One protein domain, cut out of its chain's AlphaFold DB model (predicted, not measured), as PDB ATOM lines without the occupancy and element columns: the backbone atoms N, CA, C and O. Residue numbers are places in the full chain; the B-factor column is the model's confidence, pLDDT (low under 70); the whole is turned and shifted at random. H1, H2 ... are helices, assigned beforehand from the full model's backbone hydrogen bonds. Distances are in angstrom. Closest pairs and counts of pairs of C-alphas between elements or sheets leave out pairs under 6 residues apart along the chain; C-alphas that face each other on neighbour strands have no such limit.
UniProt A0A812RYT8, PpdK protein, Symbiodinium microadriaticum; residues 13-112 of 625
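Overview. This is residues 13 to 112 of the 625 residues of the protein "PpdK protein" of Symbiodinium microadriaticum (UniProt A0A812RYT8). H2 and H3 make a narrow V and H4 packs on both, an up-and-down bundle, each helix running against the one before. H1 folds back on the beginning of H2; H5 sits off the bundle, near H2. The printed part has 100 residues, five named helices and no named strand: all helix, compact, radius of gyration of the C-alphas 14.3 A, spans 43 by 33 by 21 A.

Arrangement. Start at H1, residues 13 to 22; it touches H2, residues 25 to 42, the closest C-alphas, Thr 19 and Arg 25, being 4.7 A apart. H3, residues 48 to 62, only just touches H2, with 3 pairs of C-alphas within 8 A, Thr 41 and His 48 closest. H4, residues 72 to 85, touches H2 at a shallow tilt of 22 degrees, closest at C-alphas 33 and 79. O i to N i+4 pairs within hydrogen-bond range are 10 of 11 in H3, every pair elsewhere.

Along the chain. Find C-alpha 13, where H1 begins, at (31.568, 23.611, 101.291); H2 runs 25.9 A from first to last C-alpha; H5 holds residues 92 to 103, and C-alpha 103 is at (32.296, 25.121, 127.251).

Size, cuts and confidence. The printed part has no cut; pLDDT is under 70 at residues 17 to 24, 28 and 104 to 112.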
ATOM      1  N   GLY A  13      32.410  24.565 102.014       79.12
ATOM      2  CA  GLY A  13      31.568  23.611 101.291       79.12
ATOM      3  C   GLY A  13      30.085  23.754 101.642       79.12
ATOM      4  O   GLY A  13      29.231  23.712 100.753       79.12
ATOM      5  N   CYS A  14      29.765  23.992 102.916       72.00
ATOM      6  CA  CYS A  14      28.397  24.242 103.367       72.00
ATOM      7  C   CYS A  14      27.826  25.530 102.772       72.00
ATOM      8  O   CYS A  14      26.663  25.537 102.380       72.00
ATOM      9  N   VAL A  15      28.616  26.602 102.651       77.06
ATOM     10  CA  VAL A  15      28.150  27.861 102.040       77.06
ATOM     11  C   VAL A  15      27.702  27.647 100.595       77.06
ATOM     12  O   VAL A  15      26.655  28.165 100.191       77.06
ATOM     13  N   LEU A  16      28.448  26.853  99.823       77.38
ATOM     14  CA  LEU A  16      28.079  26.501  98.449       77.38
ATOM     15  C   LEU A  16      26.780  25.689  98.417       77.38
ATOM     16  O   LEU A  16      25.840  26.069  97.719       77.38
ATOM     17  N   ALA A  17      26.683  24.642  99.237       61.31
ATOM     18  CA  ALA A  17      25.492  23.796  99.302       61.31
ATOM     19  C   ALA A  17      24.240  24.563  99.773       61.31
ATOM     20  O   ALA A  17      23.158  24.395  99.215       61.31
ATOM     21  N   ILE A  18      24.370  25.448 100.768       63.47
ATOM     22  CA  ILE A  18      23.270  26.298 101.250       63.47
ATOM     23  C   ILE A  18      22.861  27.290 100.160       63.47
ATOM     24  O   ILE A  18      21.667  27.511  99.958       63.47
ATOM     25  N   THR A  19      23.818  27.851  99.420       69.62
ATOM     26  CA  THR A  19      23.526  28.737  98.283       69.62
ATOM     27  C   THR A  19      22.714  28.014  97.209       69.62
ATOM     28  O   THR A  19      21.708  28.552  96.751       69.62
ATOM     29  N   GLU A  20      23.105  26.791  96.841       66.44
ATOM     30  CA  GLU A  20      22.390  25.976  95.849       66.44
ATOM     31  C   GLU A  20      20.983  25.588  96.322       66.44
ATOM     32  O   GLU A  20      20.023  25.705  95.562       66.44
ATOM     33  N   CYS A  21      20.836  25.183  97.584       52.09
ATOM     34  CA  CYS A  21      19.551  24.762  98.144       52.09
ATOM     35  C   CYS A  21      18.565  25.920  98.358       52.09
ATOM     36  O   CYS A  21      17.357  25.727  98.236       52.09
ATOM     37  N   THR A  22      19.054  27.109  98.719       52.03
ATOM     38  CA  THR A  22      18.197  28.251  99.092       52.03
ATOM     39  C   THR A  22      18.028  29.279  97.978       52.03
ATOM     40  O   THR A  22      17.149  30.134  98.072       52.03
ATOM     41  N   GLY A  23      18.883  29.248  96.951       66.50
ATOM     42  CA  GLY A  23      18.977  30.309  95.947       66.50
ATOM     43  C   GLY A  23      19.444  31.657  96.514       66.50
ATOM     44  O   GLY A  23      19.413  32.659  95.802       66.50
ATOM     45  N   ASN A  24      19.867  31.714  97.784       68.00
ATOM     46  CA  ASN A  24      20.206  32.949  98.486       68.00
ATOM     47  C   ASN A  24      21.659  32.922  98.980       68.00
ATOM     48  O   ASN A  24      21.968  32.549 100.113       68.00
ATOM     49  N   ARG A  25      22.565  33.359  98.103       77.50
ATOM     50  CA  ARG A  25      24.009  33.384  98.372       77.50
ATOM     51  C   ARG A  25      24.396  34.328  99.508       77.50
ATOM     52  O   ARG A  25      25.259  33.990 100.312       77.50
ATOM     53  N   ARG A  26      23.761  35.503  99.580       82.56
ATOM     54  CA  ARG A  26      24.001  36.499 100.637       82.56
ATOM     55  C   ARG A  26      23.777  35.872 102.008       82.56
ATOM     56  O   ARG A  26      24.624  35.979 102.881       82.56
ATOM     57  N   PHE A  27      22.653  35.181 102.160       70.62
ATOM     58  CA  PHE A  27      22.294  34.497 103.391       70.62
ATOM     59  C   PHE A  27      23.312  33.418 103.786       70.62
ATOM     60  O   PHE A  27      23.752  33.397 104.929       70.62
ATOM     61  N   ALA A  28      23.758  32.578 102.847       68.62
ATOM     62  CA  ALA A  28      24.775  31.561 103.130       68.62
ATOM     63  C   ALA A  28      26.099  32.165 103.643       68.62
ATOM     64  O   ALA A  28      26.739  31.612 104.535       68.62
ATOM     65  N   LEU A  29      26.492  33.319 103.097       80.56
ATOM     66  CA  LEU A  29      27.674  34.061 103.536       80.56
ATOM     67  C   LEU A  29      27.458  34.725 104.903       80.56
ATOM     68  O   LEU A  29      28.360  34.715 105.739       80.56
ATOM     69  N   ASP A  30      26.264  35.259 105.153       77.94
ATOM     70  CA  ASP A  30      25.919  35.892 106.427       77.94
ATOM     71  C   ASP A  30      26.013  34.900 107.600       77.94
ATOM     72  O   ASP A  30      26.639  35.179 108.621       77.94
ATOM     73  N   LEU A  31      25.494  33.686 107.404       73.50
ATOM     74  CA  LEU A  31      25.621  32.591 108.370       73.50
ATOM     75  C   LEU A  31      27.076  32.255 108.675       73.50
ATOM     76  O   LEU A  31      27.446  32.039 109.830       73.50
ATOM     77  N   HIS A  32      27.903  32.215 107.632       84.75
ATOM     78  CA  HIS A  32      29.302  31.857 107.774       84.75
ATOM     79  C   HIS A  32      30.080  32.932 108.533       84.75
ATOM     80  O   HIS A  32      30.824  32.591 109.453       84.75
ATOM     81  N   ARG A  33      29.877  34.227 108.243       89.62
ATOM     82  CA  ARG A  33      30.536  35.289 109.027       89.62
ATOM     83  C   ARG A  33      30.124  35.249 110.501       89.62
ATOM     84  O   ARG A  33      30.989  35.395 111.360       89.62
ATOM     85  N   ARG A  34      28.837  35.014 110.793       83.31
ATOM     86  CA  ARG A  34      28.292  34.998 112.159       83.31
ATOM     87  C   ARG A  34      28.862  33.825 112.938       83.31
ATOM     88  O   ARG A  34      29.331  34.012 114.054       83.31
ATOM     89  N   PHE A  35      28.927  32.649 112.313       86.62
ATOM     90  CA  PHE A  35      29.617  31.497 112.882       86.62
ATOM     91  C   PHE A  35      31.075  31.809 113.226       86.62
ATOM     92  O   PHE A  35      31.491  31.577 114.356       86.62
ATOM     93  N   LEU A  36      31.842  32.362 112.278       90.19
ATOM     94  CA  LEU A  36      33.259  32.670 112.498       90.19
ATOM     95  C   LEU A  36      33.453  33.666 113.647       90.19
ATOM     96  O   LEU A  36      34.350  33.477 114.466       90.19
ATOM     97  N   GLN A  37      32.595  34.684 113.739       88.69
ATOM     98  CA  GLN A  37      32.605  35.649 114.836       88.69
ATOM     99  C   GLN A  37      32.263  34.985 116.174       88.69
ATOM    100  O   GLN A  37      33.047  35.093 117.112       88.69
ATOM    101  N   MET A  38      31.145  34.259 116.269       85.00
ATOM    102  CA  MET A  38      30.692  33.628 117.518       85.00
ATOM    103  C   MET A  38      31.651  32.540 118.004       85.00
ATOM    104  O   MET A  38      31.967  32.470 119.191       85.00
ATOM    105  N   PHE A  39      32.137  31.696 117.093       87.75
ATOM    106  CA  PHE A  39      33.110  30.655 117.404       87.75
ATOM    107  C   PHE A  39      34.450  31.276 117.805       87.75
ATOM    108  O   PHE A  39      35.066  30.865 118.787       87.75
ATOM    109  N   GLY A  40      34.889  32.306 117.085       89.62
ATOM    110  CA  GLY A  40      36.120  33.020 117.379       89.62
ATOM    111  C   GLY A  40      36.120  33.704 118.744       89.62
ATOM    112  O   GLY A  40      37.076  33.561 119.505       89.62
ATOM    113  N   THR A  41      35.037  34.393 119.100       87.44
ATOM    114  CA  THR A  41      34.919  35.068 120.400       87.44
ATOM    115  C   THR A  41      34.710  34.086 121.548       87.44
ATOM    116  O   THR A  41      35.359  34.202 122.588       87.44
ATOM    117  N   THR A  42      33.848  33.089 121.359       84.56
ATOM    118  CA  THR A  42      33.426  32.191 122.441       84.56
ATOM    119  C   THR A  42      34.398  31.038 122.657       84.56
ATOM    120  O   THR A  42      34.756  30.744 123.800       84.56
ATOM    121  N   VAL A  43      34.844  30.394 121.576       86.31
ATOM    122  CA  VAL A  43      35.687  29.187 121.627       86.31
ATOM    123  C   VAL A  43      37.167  29.550 121.543       86.31
ATOM    124  O   VAL A  43      37.968  29.053 122.325       86.31
ATOM    125  N   LEU A  44      37.543  30.452 120.629       88.62
ATOM    126  CA  LEU A  44      38.949  30.839 120.424       88.62
ATOM    127  C   LEU A  44      39.390  32.049 121.268       88.62
ATOM    128  O   LEU A  44      40.564  32.415 121.234       88.62
ATOM    129  N   LYS A  45      38.470  32.655 122.034       87.44
ATOM    130  CA  LYS A  45      38.702  33.818 122.915       87.44
ATOM    131  C   LYS A  45      39.313  35.039 122.218       87.44
ATOM    132  O   LYS A  45      40.006  35.837 122.851       87.44
ATOM    133  N   VAL A  46      39.043  35.205 120.927       91.06
ATOM    134  CA  VAL A  46      39.404  36.414 120.176       91.06
ATOM    135  C   VAL A  46      38.501  37.569 120.616       91.06
ATOM    136  O   VAL A  46      37.323  37.384 120.916       91.06
ATOM    137  N   SER A  47      39.047  38.783 120.697       90.00
ATOM    138  CA  SER A  47      38.298  39.937 121.197       90.00
ATOM    139  C   SER A  47      37.143  40.308 120.264       90.00
ATOM    140  O   SER A  47      37.339  40.509 119.067       90.00
ATOM    141  N   HIS A  48      35.946  40.510 120.824       86.25
ATOM    142  CA  HIS A  48      34.779  40.990 120.074       86.25
ATOM    143  C   HIS A  48      35.062  42.307 119.328       86.25
ATOM    144  O   HIS A  48      34.603  42.502 118.207       86.25
ATOM    145  N   GLN A  49      35.876  43.197 119.911       86.75
ATOM    146  CA  GLN A  49      36.233  44.481 119.293       86.75
ATOM    147  C   GLN A  49      36.995  44.318 117.968       86.75
ATOM    148  O   GLN A  49      36.892  45.174 117.093       86.75
ATOM    149  N   GLU A  50      37.740  43.224 117.795       89.44
ATOM    150  CA  GLU A  50      38.503  42.971 116.568       89.44
ATOM    151  C   GLU A  50      37.617  42.519 115.399       89.44
ATOM    152  O   GLU A  50      37.960  42.786 114.243       89.44
ATOM    153  N   TYR A  51      36.479  41.877 115.690       90.19
ATOM    154  CA  TYR A  51      35.447  41.567 114.697       90.19
ATOM    155  C   TYR A  51      34.638  42.809 114.334       90.19
ATOM    156  O   TYR A  51      34.472  43.095 113.150       90.19
ATOM    157  N   GLU A  52      34.219  43.595 115.331       88.38
ATOM    158  CA  GLU A  52      33.468  44.840 115.116       88.38
ATOM    159  C   GLU A  52      34.252  45.856 114.283       88.38
ATOM    160  O   GLU A  52      33.697  46.482 113.385       88.38
ATOM    161  N   SER A  53      35.565  45.980 114.510       91.00
ATOM    162  CA  SER A  53      36.415  46.857 113.695       91.00
ATOM    163  C   SER A  53      36.413  46.451 112.217       91.00
ATOM    164  O   SER A  53      36.299  47.305 111.346       91.00
ATOM    165  N   ARG A  54      36.510  45.150 111.923       92.50
ATOM    166  CA  ARG A  54      36.508  44.627 110.544       92.50
ATOM    167  C   ARG A  54      35.135  44.724 109.887       92.50
ATOM    168  O   ARG A  54      35.045  44.955 108.683       92.50
ATOM    169  N   LEU A  55      34.073  44.560 110.675       89.75
ATOM    170  CA  LEU A  55      32.701  44.773 110.229       89.75
ATOM    171  C   LEU A  55      32.471  46.246 109.865       89.75
ATOM    172  O   LEU A  55      31.954  46.524 108.785       89.75
ATOM    173  N   ALA A  56      32.931  47.180 110.703       88.19
ATOM    174  CA  ALA A  56      32.867  48.614 110.432       88.19
ATOM    175  C   ALA A  56      33.652  49.001 109.165       88.19
ATOM    176  O   ALA A  56      33.159  49.786 108.354       88.19
ATOM    177  N   ASP A  57      34.825  48.400 108.938       90.00
ATOM    178  CA  ASP A  57      35.592  48.594 107.703       90.00
ATOM    179  C   ASP A  57      34.818  48.095 106.470       90.00
ATOM    180  O   ASP A  57      34.773  48.778 105.445       90.00
ATOM    181  N   ALA A  58      34.172  46.927 106.553       89.50
ATOM    182  CA  ALA A  58      33.334  46.403 105.472       89.50
ATOM    183  C   ALA A  58      32.101  47.289 105.209       89.50
ATOM    184  O   ALA A  58      31.785  47.571 104.054       89.50
ATOM    185  N   MET A  59      31.450  47.793 106.260       88.94
ATOM    186  CA  MET A  59      30.323  48.729 106.148       88.94
ATOM    187  C   MET A  59      30.745  50.062 105.525       88.94
ATOM    188  O   MET A  59      30.042  50.596 104.666       88.94
ATOM    189  N   SER A  60      31.928  50.569 105.881       89.81
ATOM    190  CA  SER A  60      32.482  51.791 105.294       89.81
ATOM    191  C   SER A  60      32.787  51.637 103.802       89.81
ATOM    192  O   SER A  60      32.614  52.599 103.052       89.81
ATOM    193  N   ARG A  61      33.200  50.445 103.352       86.38
ATOM    194  CA  ARG A  61      33.447  50.155 101.927       86.38
ATOM    195  C   ARG A  61      32.173  50.166 101.092       86.38
ATOM    196  O   ARG A  61      32.217  50.639  99.959       86.38
ATOM    197  N   ASP A  62      31.068  49.700 101.662       88.31
ATOM    198  CA  ASP A  62      29.757  49.704 101.004       88.31
ATOM    199  C   ASP A  62      28.981  51.015 101.217       88.31
ATOM    200  O   ASP A  62      27.986  51.253 100.535       88.31
ATOM    201  N   GLY A  63      29.438  51.884 102.125       89.56
ATOM    202  CA  GLY A  63      28.773  53.145 102.452       89.56
ATOM    203  C   GLY A  63      27.426  52.948 103.151       89.56
ATOM    204  O   GLY A  63      26.489  53.695 102.876       89.56
ATOM    205  N   VAL A  64      27.323  51.926 104.006       84.44
ATOM    206  CA  VAL A  64      26.078  51.517 104.672       84.44
ATOM    207  C   VAL A  64      26.132  51.723 106.184       84.44
ATOM    208  O   VAL A  64      27.176  51.549 106.808       84.44
ATOM    209  N   ASP A  65      24.980  52.037 106.779       77.69
ATOM    210  CA  ASP A  65      24.852  52.311 108.219       77.69
ATOM    211  C   ASP A  65      24.462  51.064 109.037       77.69
ATOM    212  O   ASP A  65      24.454  51.101 110.268       77.69
ATOM    213  N   SER A  66      24.144  49.945 108.373       73.44
ATOM    214  CA  SER A  66      23.803  48.661 109.004       73.44
ATOM    215  C   SER A  66      24.440  47.480 108.265       73.44
ATOM    216  O   SER A  66      24.513  47.465 107.034       73.44
ATOM    217  N   ASP A  67      24.853  46.453 109.008       75.12
ATOM    218  CA  ASP A  67      25.407  45.204 108.471       75.12
ATOM    219  C   ASP A  67      24.410  44.442 107.570       75.12
ATOM    220  O   ASP A  67      24.800  43.800 106.590       75.12
ATOM    221  N   THR A  68      23.107  44.599 107.819       70.50
ATOM    222  CA  THR A  68      22.010  44.076 106.981       70.50
ATOM    223  C   THR A  68      22.022  44.608 105.545       70.50
ATOM    224  O   THR A  68      21.399  44.021 104.660       70.50
ATOM    225  N   GLN A  69      22.760  45.685 105.277       77.62
ATOM    226  CA  GLN A  69      22.876  46.297 103.955       77.62
ATOM    227  C   GLN A  69      24.161  45.887 103.218       77.62
ATOM    228  O   GLN A  69      24.295  46.196 102.036       77.62
ATOM    229  N   LEU A  70      25.071  45.134 103.856       83.06
ATOM    230  CA  LEU A  70      26.336  44.702 103.244       83.06
ATOM    231  C   LEU A  70      26.124  43.897 101.962       83.06
ATOM    232  O   LEU A  70      25.311  42.978 101.914       83.06
ATOM    233  N   SER A  71      26.878  44.203 100.920       89.56
ATOM    234  CA  SER A  71      26.877  43.481  99.656       89.56
ATOM    235  C   SER A  71      27.472  42.074  99.798       89.56
ATOM    236  O   SER A  71      28.243  41.772 100.709       89.56
ATOM    237  N   THR A  72      27.136  41.191  98.853       89.44
ATOM    238  CA  THR A  72      27.698  39.830  98.778       89.44
ATOM    239  C   THR A  72      29.228  39.851  98.699       89.44
ATOM    240  O   THR A  72      29.882  39.005  99.305       89.44
ATOM    241  N   ASP A  73      29.803  40.826  97.993       90.69
ATOM    242  CA  ASP A  73      31.252  40.960  97.831       90.69
ATOM    243  C   ASP A  73      31.925  41.391  99.139       90.69
ATOM    244  O   ASP A  73      32.950  40.824  99.527       90.69
ATOM    245  N   SER A  74      31.305  42.315  99.876       90.50
ATOM    246  CA  SER A  74      31.786  42.734 101.195       90.50
ATOM    247  C   SER A  74      31.628  41.643 102.253       90.50
ATOM    248  O   SER A  74      32.507  41.498 103.100       90.50
ATOM    249  N   LEU A  75      30.598  40.793 102.164       90.31
ATOM    250  CA  LEU A  75      30.485  39.592 103.004       90.31
ATOM    251  C   LEU A  75      31.595  38.571 102.709       90.31
ATOM    252  O   LEU A  75      32.169  38.014 103.642       90.31
ATOM    253  N   ILE A  76      31.941  38.343 101.437       92.44
ATOM    254  CA  ILE A  76      33.059  37.456 101.062       92.44
ATOM    255  C   ILE A  76      34.383  38.002 101.604       92.44
ATOM    256  O   ILE A  76      35.166  37.247 102.182       92.44
ATOM    257  N   TYR A  77      34.621  39.307 101.448       92.19
ATOM    258  CA  TYR A  77      35.793  39.966 102.019       92.19
ATOM    259  C   TYR A  77      35.845  39.788 103.542       92.19
ATOM    260  O   TYR A  77      36.866  39.356 104.076       92.19
ATOM    261  N   LEU A  78      34.733  40.054 104.231       92.75
ATOM    262  CA  LEU A  78      34.646  39.978 105.686       92.75
ATOM    263  C   LEU A  78      34.893  38.558 106.213       92.75
ATOM    264  O   LEU A  78      35.601  38.390 107.202       92.75
ATOM    265  N   ILE A  79      34.379  37.529 105.533       93.38
ATOM    266  CA  ILE A  79      34.673  36.124 105.858       93.38
ATOM    267  C   ILE A  79      36.174  35.848 105.742       93.38
ATOM    268  O   ILE A  79      36.746  35.218 106.629       93.38
ATOM    269  N   GLY A  80      36.831  36.333 104.682       92.19
ATOM    270  CA  GLY A  80      38.280  36.188 104.513       92.19
ATOM    271  C   GLY A  80      39.076  36.845 105.646       92.19
ATOM    272  O   GLY A  80      40.013  36.246 106.183       92.19
ATOM    273  N   GLU A  81      38.657  38.039 106.064       93.88
ATOM    274  CA  GLU A  81      39.243  38.748 107.203       93.88
ATOM    275  C   GLU A  81      39.012  38.008 108.529       93.88
ATOM    276  O   GLU A  81      39.937  37.886 109.333       93.88
ATOM    277  N   PHE A  82      37.817  37.455 108.750       94.12
ATOM    278  CA  PHE A  82      37.491  36.690 109.958       94.12
ATOM    279  C   PHE A  82      38.265  35.372 110.026       94.12
ATOM    280  O   PHE A  82      38.795  35.039 111.083       94.12
ATOM    281  N   LYS A  83      38.417  34.650 108.910       91.25
ATOM    282  CA  LYS A  83      39.256  33.440 108.857       91.25
ATOM    283  C   LYS A  83      40.731  33.737 109.120       91.25
ATOM    284  O   LYS A  83      41.418  32.931 109.741       91.25
ATOM    285  N   SER A  84      41.212  34.888 108.653       91.88
ATOM    286  CA  SER A  84      42.590  35.334 108.893       91.88
ATOM    287  C   SER A  84      42.814  35.742 110.350       91.88
ATOM    288  O   SER A  84      43.892  35.513 110.893       91.88
ATOM    289  N   LEU A  85      41.796  36.331 110.980       90.69
ATOM    290  CA  LEU A  85      41.809  36.717 112.388       90.69
ATOM    291  C   LEU A  85      41.741  35.502 113.321       90.69
ATOM    292  O   LEU A  85      42.490  35.416 114.292       90.69
ATOM    293  N   SER A  86      40.849  34.563 113.020       88.88
ATOM    294  CA  SER A  86      40.604  33.361 113.807       88.88
ATOM    295  C   SER A  86      40.528  32.143 112.883       88.88
ATOM    296  O   SER A  86      39.511  31.959 112.206       88.88
ATOM    297  N   PRO A  87      41.569  31.295 112.836       87.19
ATOM    298  CA  PRO A  87      41.576  30.123 111.971       87.19
ATOM    299  C   PRO A  87      40.673  29.030 112.558       87.19
ATOM    300  O   PRO A  87      41.127  28.127 113.261       87.19
ATOM    301  N   VAL A  88      39.374  29.133 112.286       88.94
ATOM    302  CA  VAL A  88      38.375  28.132 112.669       88.94
ATOM    303  C   VAL A  88      38.575  26.868 111.814       88.94
ATOM    304  O   VAL A  88      38.718  26.987 110.596       88.94
ATOM    305  N   PRO A  89      38.606  25.655 112.401       89.50
ATOM    306  CA  PRO A  89      38.741  24.416 111.634       89.50
ATOM    307  C   PRO A  89      37.584  24.228 110.648       89.50
ATOM    308  O   PRO A  89      36.438  24.453 111.011       89.50
ATOM    309  N   GLU A  90      37.851  23.743 109.434       87.38
ATOM    310  CA  GLU A  90      36.794  23.452 108.442       87.38
ATOM    311  C   GLU A  90      36.054  22.125 108.719       87.38
ATOM    312  O   GLU A  90      34.975  21.901 108.173       87.38
ATOM    313  N   ASP A  91      36.626  21.234 109.541       86.12
ATOM    314  CA  ASP A  91      36.015  19.951 109.912       86.12
ATOM    315  C   ASP A  91      34.951  20.150 111.016       86.12
ATOM    316  O   ASP A  91      35.310  20.499 112.148       86.12
ATOM    317  N   PRO A  92      33.659  19.875 110.738       79.56
ATOM    318  CA  PRO A  92      32.566  20.017 111.702       79.56
ATOM    319  C   PRO A  92      32.758  19.235 113.005       79.56
ATOM    320  O   PRO A  92      32.326  19.682 114.069       79.56
ATOM    321  N   HIS A  93      33.403  18.066 112.951       77.62
ATOM    322  CA  HIS A  93      33.632  17.249 114.142       77.62
ATOM    323  C   HIS A  93      34.673  17.883 115.061       77.62
ATOM    324  O   HIS A  93      34.527  17.834 116.281       77.62
ATOM    325  N   VAL A  94      35.693  18.516 114.478       83.88
ATOM    326  CA  VAL A  94      36.707  19.256 115.235       83.88
ATOM    327  C   VAL A  94      36.090  20.511 115.846       83.88
ATOM    328  O   VAL A  94      36.295  20.761 117.031       83.88
ATOM    329  N   GLN A  95      35.271  21.248 115.089       82.50
ATOM    330  CA  GLN A  95      34.533  22.403 115.614       82.50
ATOM    331  C   GLN A  95      33.680  22.018 116.837       82.50
ATOM    332  O   GLN A  95      33.739  22.685 117.869       82.50
ATOM    333  N   LEU A  96      32.929  20.912 116.750       77.00
ATOM    334  CA  LEU A  96      32.090  20.419 117.844       77.00
ATOM    335  C   LEU A  96      32.909  20.012 119.077       77.00
ATOM    336  O   LEU A  96      32.533  20.353 120.197       77.00
ATOM    337  N   LEU A  97      34.018  19.295 118.884       80.44
ATOM    338  CA  LEU A  97      34.898  18.893 119.985       80.44
ATOM    339  C   LEU A  97      35.466  20.110 120.716       80.44
ATOM    340  O   LEU A  97      35.408  20.152 121.939       80.44
ATOM    341  N   MET A  98      35.926  21.124 119.982       83.31
ATOM    342  CA  MET A  98      36.462  22.355 120.572       83.31
ATOM    343  C   MET A  98      35.414  23.128 121.380       83.31
ATOM    344  O   MET A  98      35.725  23.651 122.446       83.31
ATOM    345  N   VAL A  99      34.161  23.164 120.912       78.31
ATOM    346  CA  VAL A  99      33.045  23.754 121.674       78.31
ATOM    347  C   VAL A  99      32.838  23.003 122.992       78.31
ATOM    348  O   VAL A  99      32.712  23.631 124.040       78.31
ATOM    349  N   VAL A 100      32.843  21.667 122.968       73.38
ATOM    350  CA  VAL A 100      32.672  20.834 124.173       73.38
ATOM    351  C   VAL A 100      33.858  20.960 125.134       73.38
ATOM    352  O   VAL A 100      33.655  20.966 126.348       73.38
ATOM    353  N   GLU A 101      35.084  21.057 124.624       79.94
ATOM    354  CA  GLU A 101      36.292  21.230 125.439       79.94
ATOM    355  C   GLU A 101      36.306  22.581 126.158       79.94
ATOM    356  O   GLU A 101      36.620  22.634 127.347       79.94
ATOM    357  N   GLU A 102      35.924  23.654 125.463       80.06
ATOM    358  CA  GLU A 102      35.948  25.006 126.023       80.06
ATOM    359  C   GLU A 102      34.737  25.298 126.922       80.06
ATOM    360  O   GLU A 102      34.857  25.986 127.934       80.06
ATOM    361  N   MET A 103      33.558  24.773 126.580       70.69
ATOM    362  CA  MET A 103      32.296  25.121 127.251       70.69
ATOM    363  C   MET A 103      31.742  24.001 128.151       70.69
ATOM    364  O   MET A 103      30.795  24.221 128.906       70.69
ATOM    365  N   GLY A 104      32.349  22.809 128.128       59.09
ATOM    366  CA  GLY A 104      31.946  21.636 128.908       59.09
ATOM    367  C   GLY A 104      30.830  20.797 128.264       59.09
ATOM    368  O   GLY A 104      30.260  21.141 127.241       59.09
ATOM    369  N   ALA A 105      30.475  19.659 128.875       42.91
ATOM    370  CA  ALA A 105      29.474  18.719 128.335       42.91
ATOM    371  C   ALA A 105      28.008  19.186 128.462       42.91
ATOM    372  O   ALA A 105      27.105  18.530 127.945       42.91
ATOM    373  N   ALA A 106      27.755  20.314 129.134       39.84
ATOM    374  CA  ALA A 106      26.446  20.965 129.185       39.84
ATOM    375  C   ALA A 106      26.239  21.889 127.969       39.84
ATOM    376  O   ALA A 106      25.681  22.974 128.086       39.84
ATOM    377  N   VAL A 107      26.707  21.468 126.795       37.59
ATOM    378  CA  VAL A 107      26.373  22.119 125.531       37.59
ATOM    379  C   VAL A 107      24.978  21.635 125.153       37.59
ATOM    380  O   VAL A 107      24.796  20.500 124.705       37.59
ATOM    381  N   MET A 108      23.966  22.487 125.337       37.88
ATOM    382  CA  MET A 108      22.745  22.334 124.554       37.88
ATOM    383  C   MET A 108      23.121  22.614 123.105       37.88
ATOM    384  O   MET A 108      23.317  23.763 122.718       37.88
ATOM    385  N   VAL A 109      23.214  21.563 122.296       34.03
ATOM    386  CA  VAL A 109      23.217  21.721 120.846       34.03
ATOM    387  C   VAL A 109      21.820  22.211 120.465       34.03
ATOM    388  O   VAL A 109      20.896  21.416 120.289       34.03
ATOM    389  N   GLN A 110      21.647  23.531 120.394       35.78
ATOM    390  CA  GLN A 110      20.494  24.143 119.747       35.78
ATOM    391  C   GLN A 110      20.604  23.848 118.251       35.78
ATOM    392  O   GLN A 110      21.269  24.553 117.497       35.78
ATOM    393  N   ALA A 111      19.963  22.771 117.806       24.73
ATOM    394  CA  ALA A 111      19.643  22.620 116.398       24.73
ATOM    395  C   ALA A 111      18.514  23.611 116.073       24.73
ATOM    396  O   ALA A 111      17.350  23.329 116.353       24.73
ATOM    397  N   MET A 112      18.839  24.774 115.502       32.25
ATOM    398  CA  MET A 112      17.831  25.550 114.780       32.25
ATOM    399  C   MET A 112      17.619  24.944 113.393       32.25
ATOM    400  O   MET A 112      18.566  24.674 112.656       32.25
TER     401      MET A 112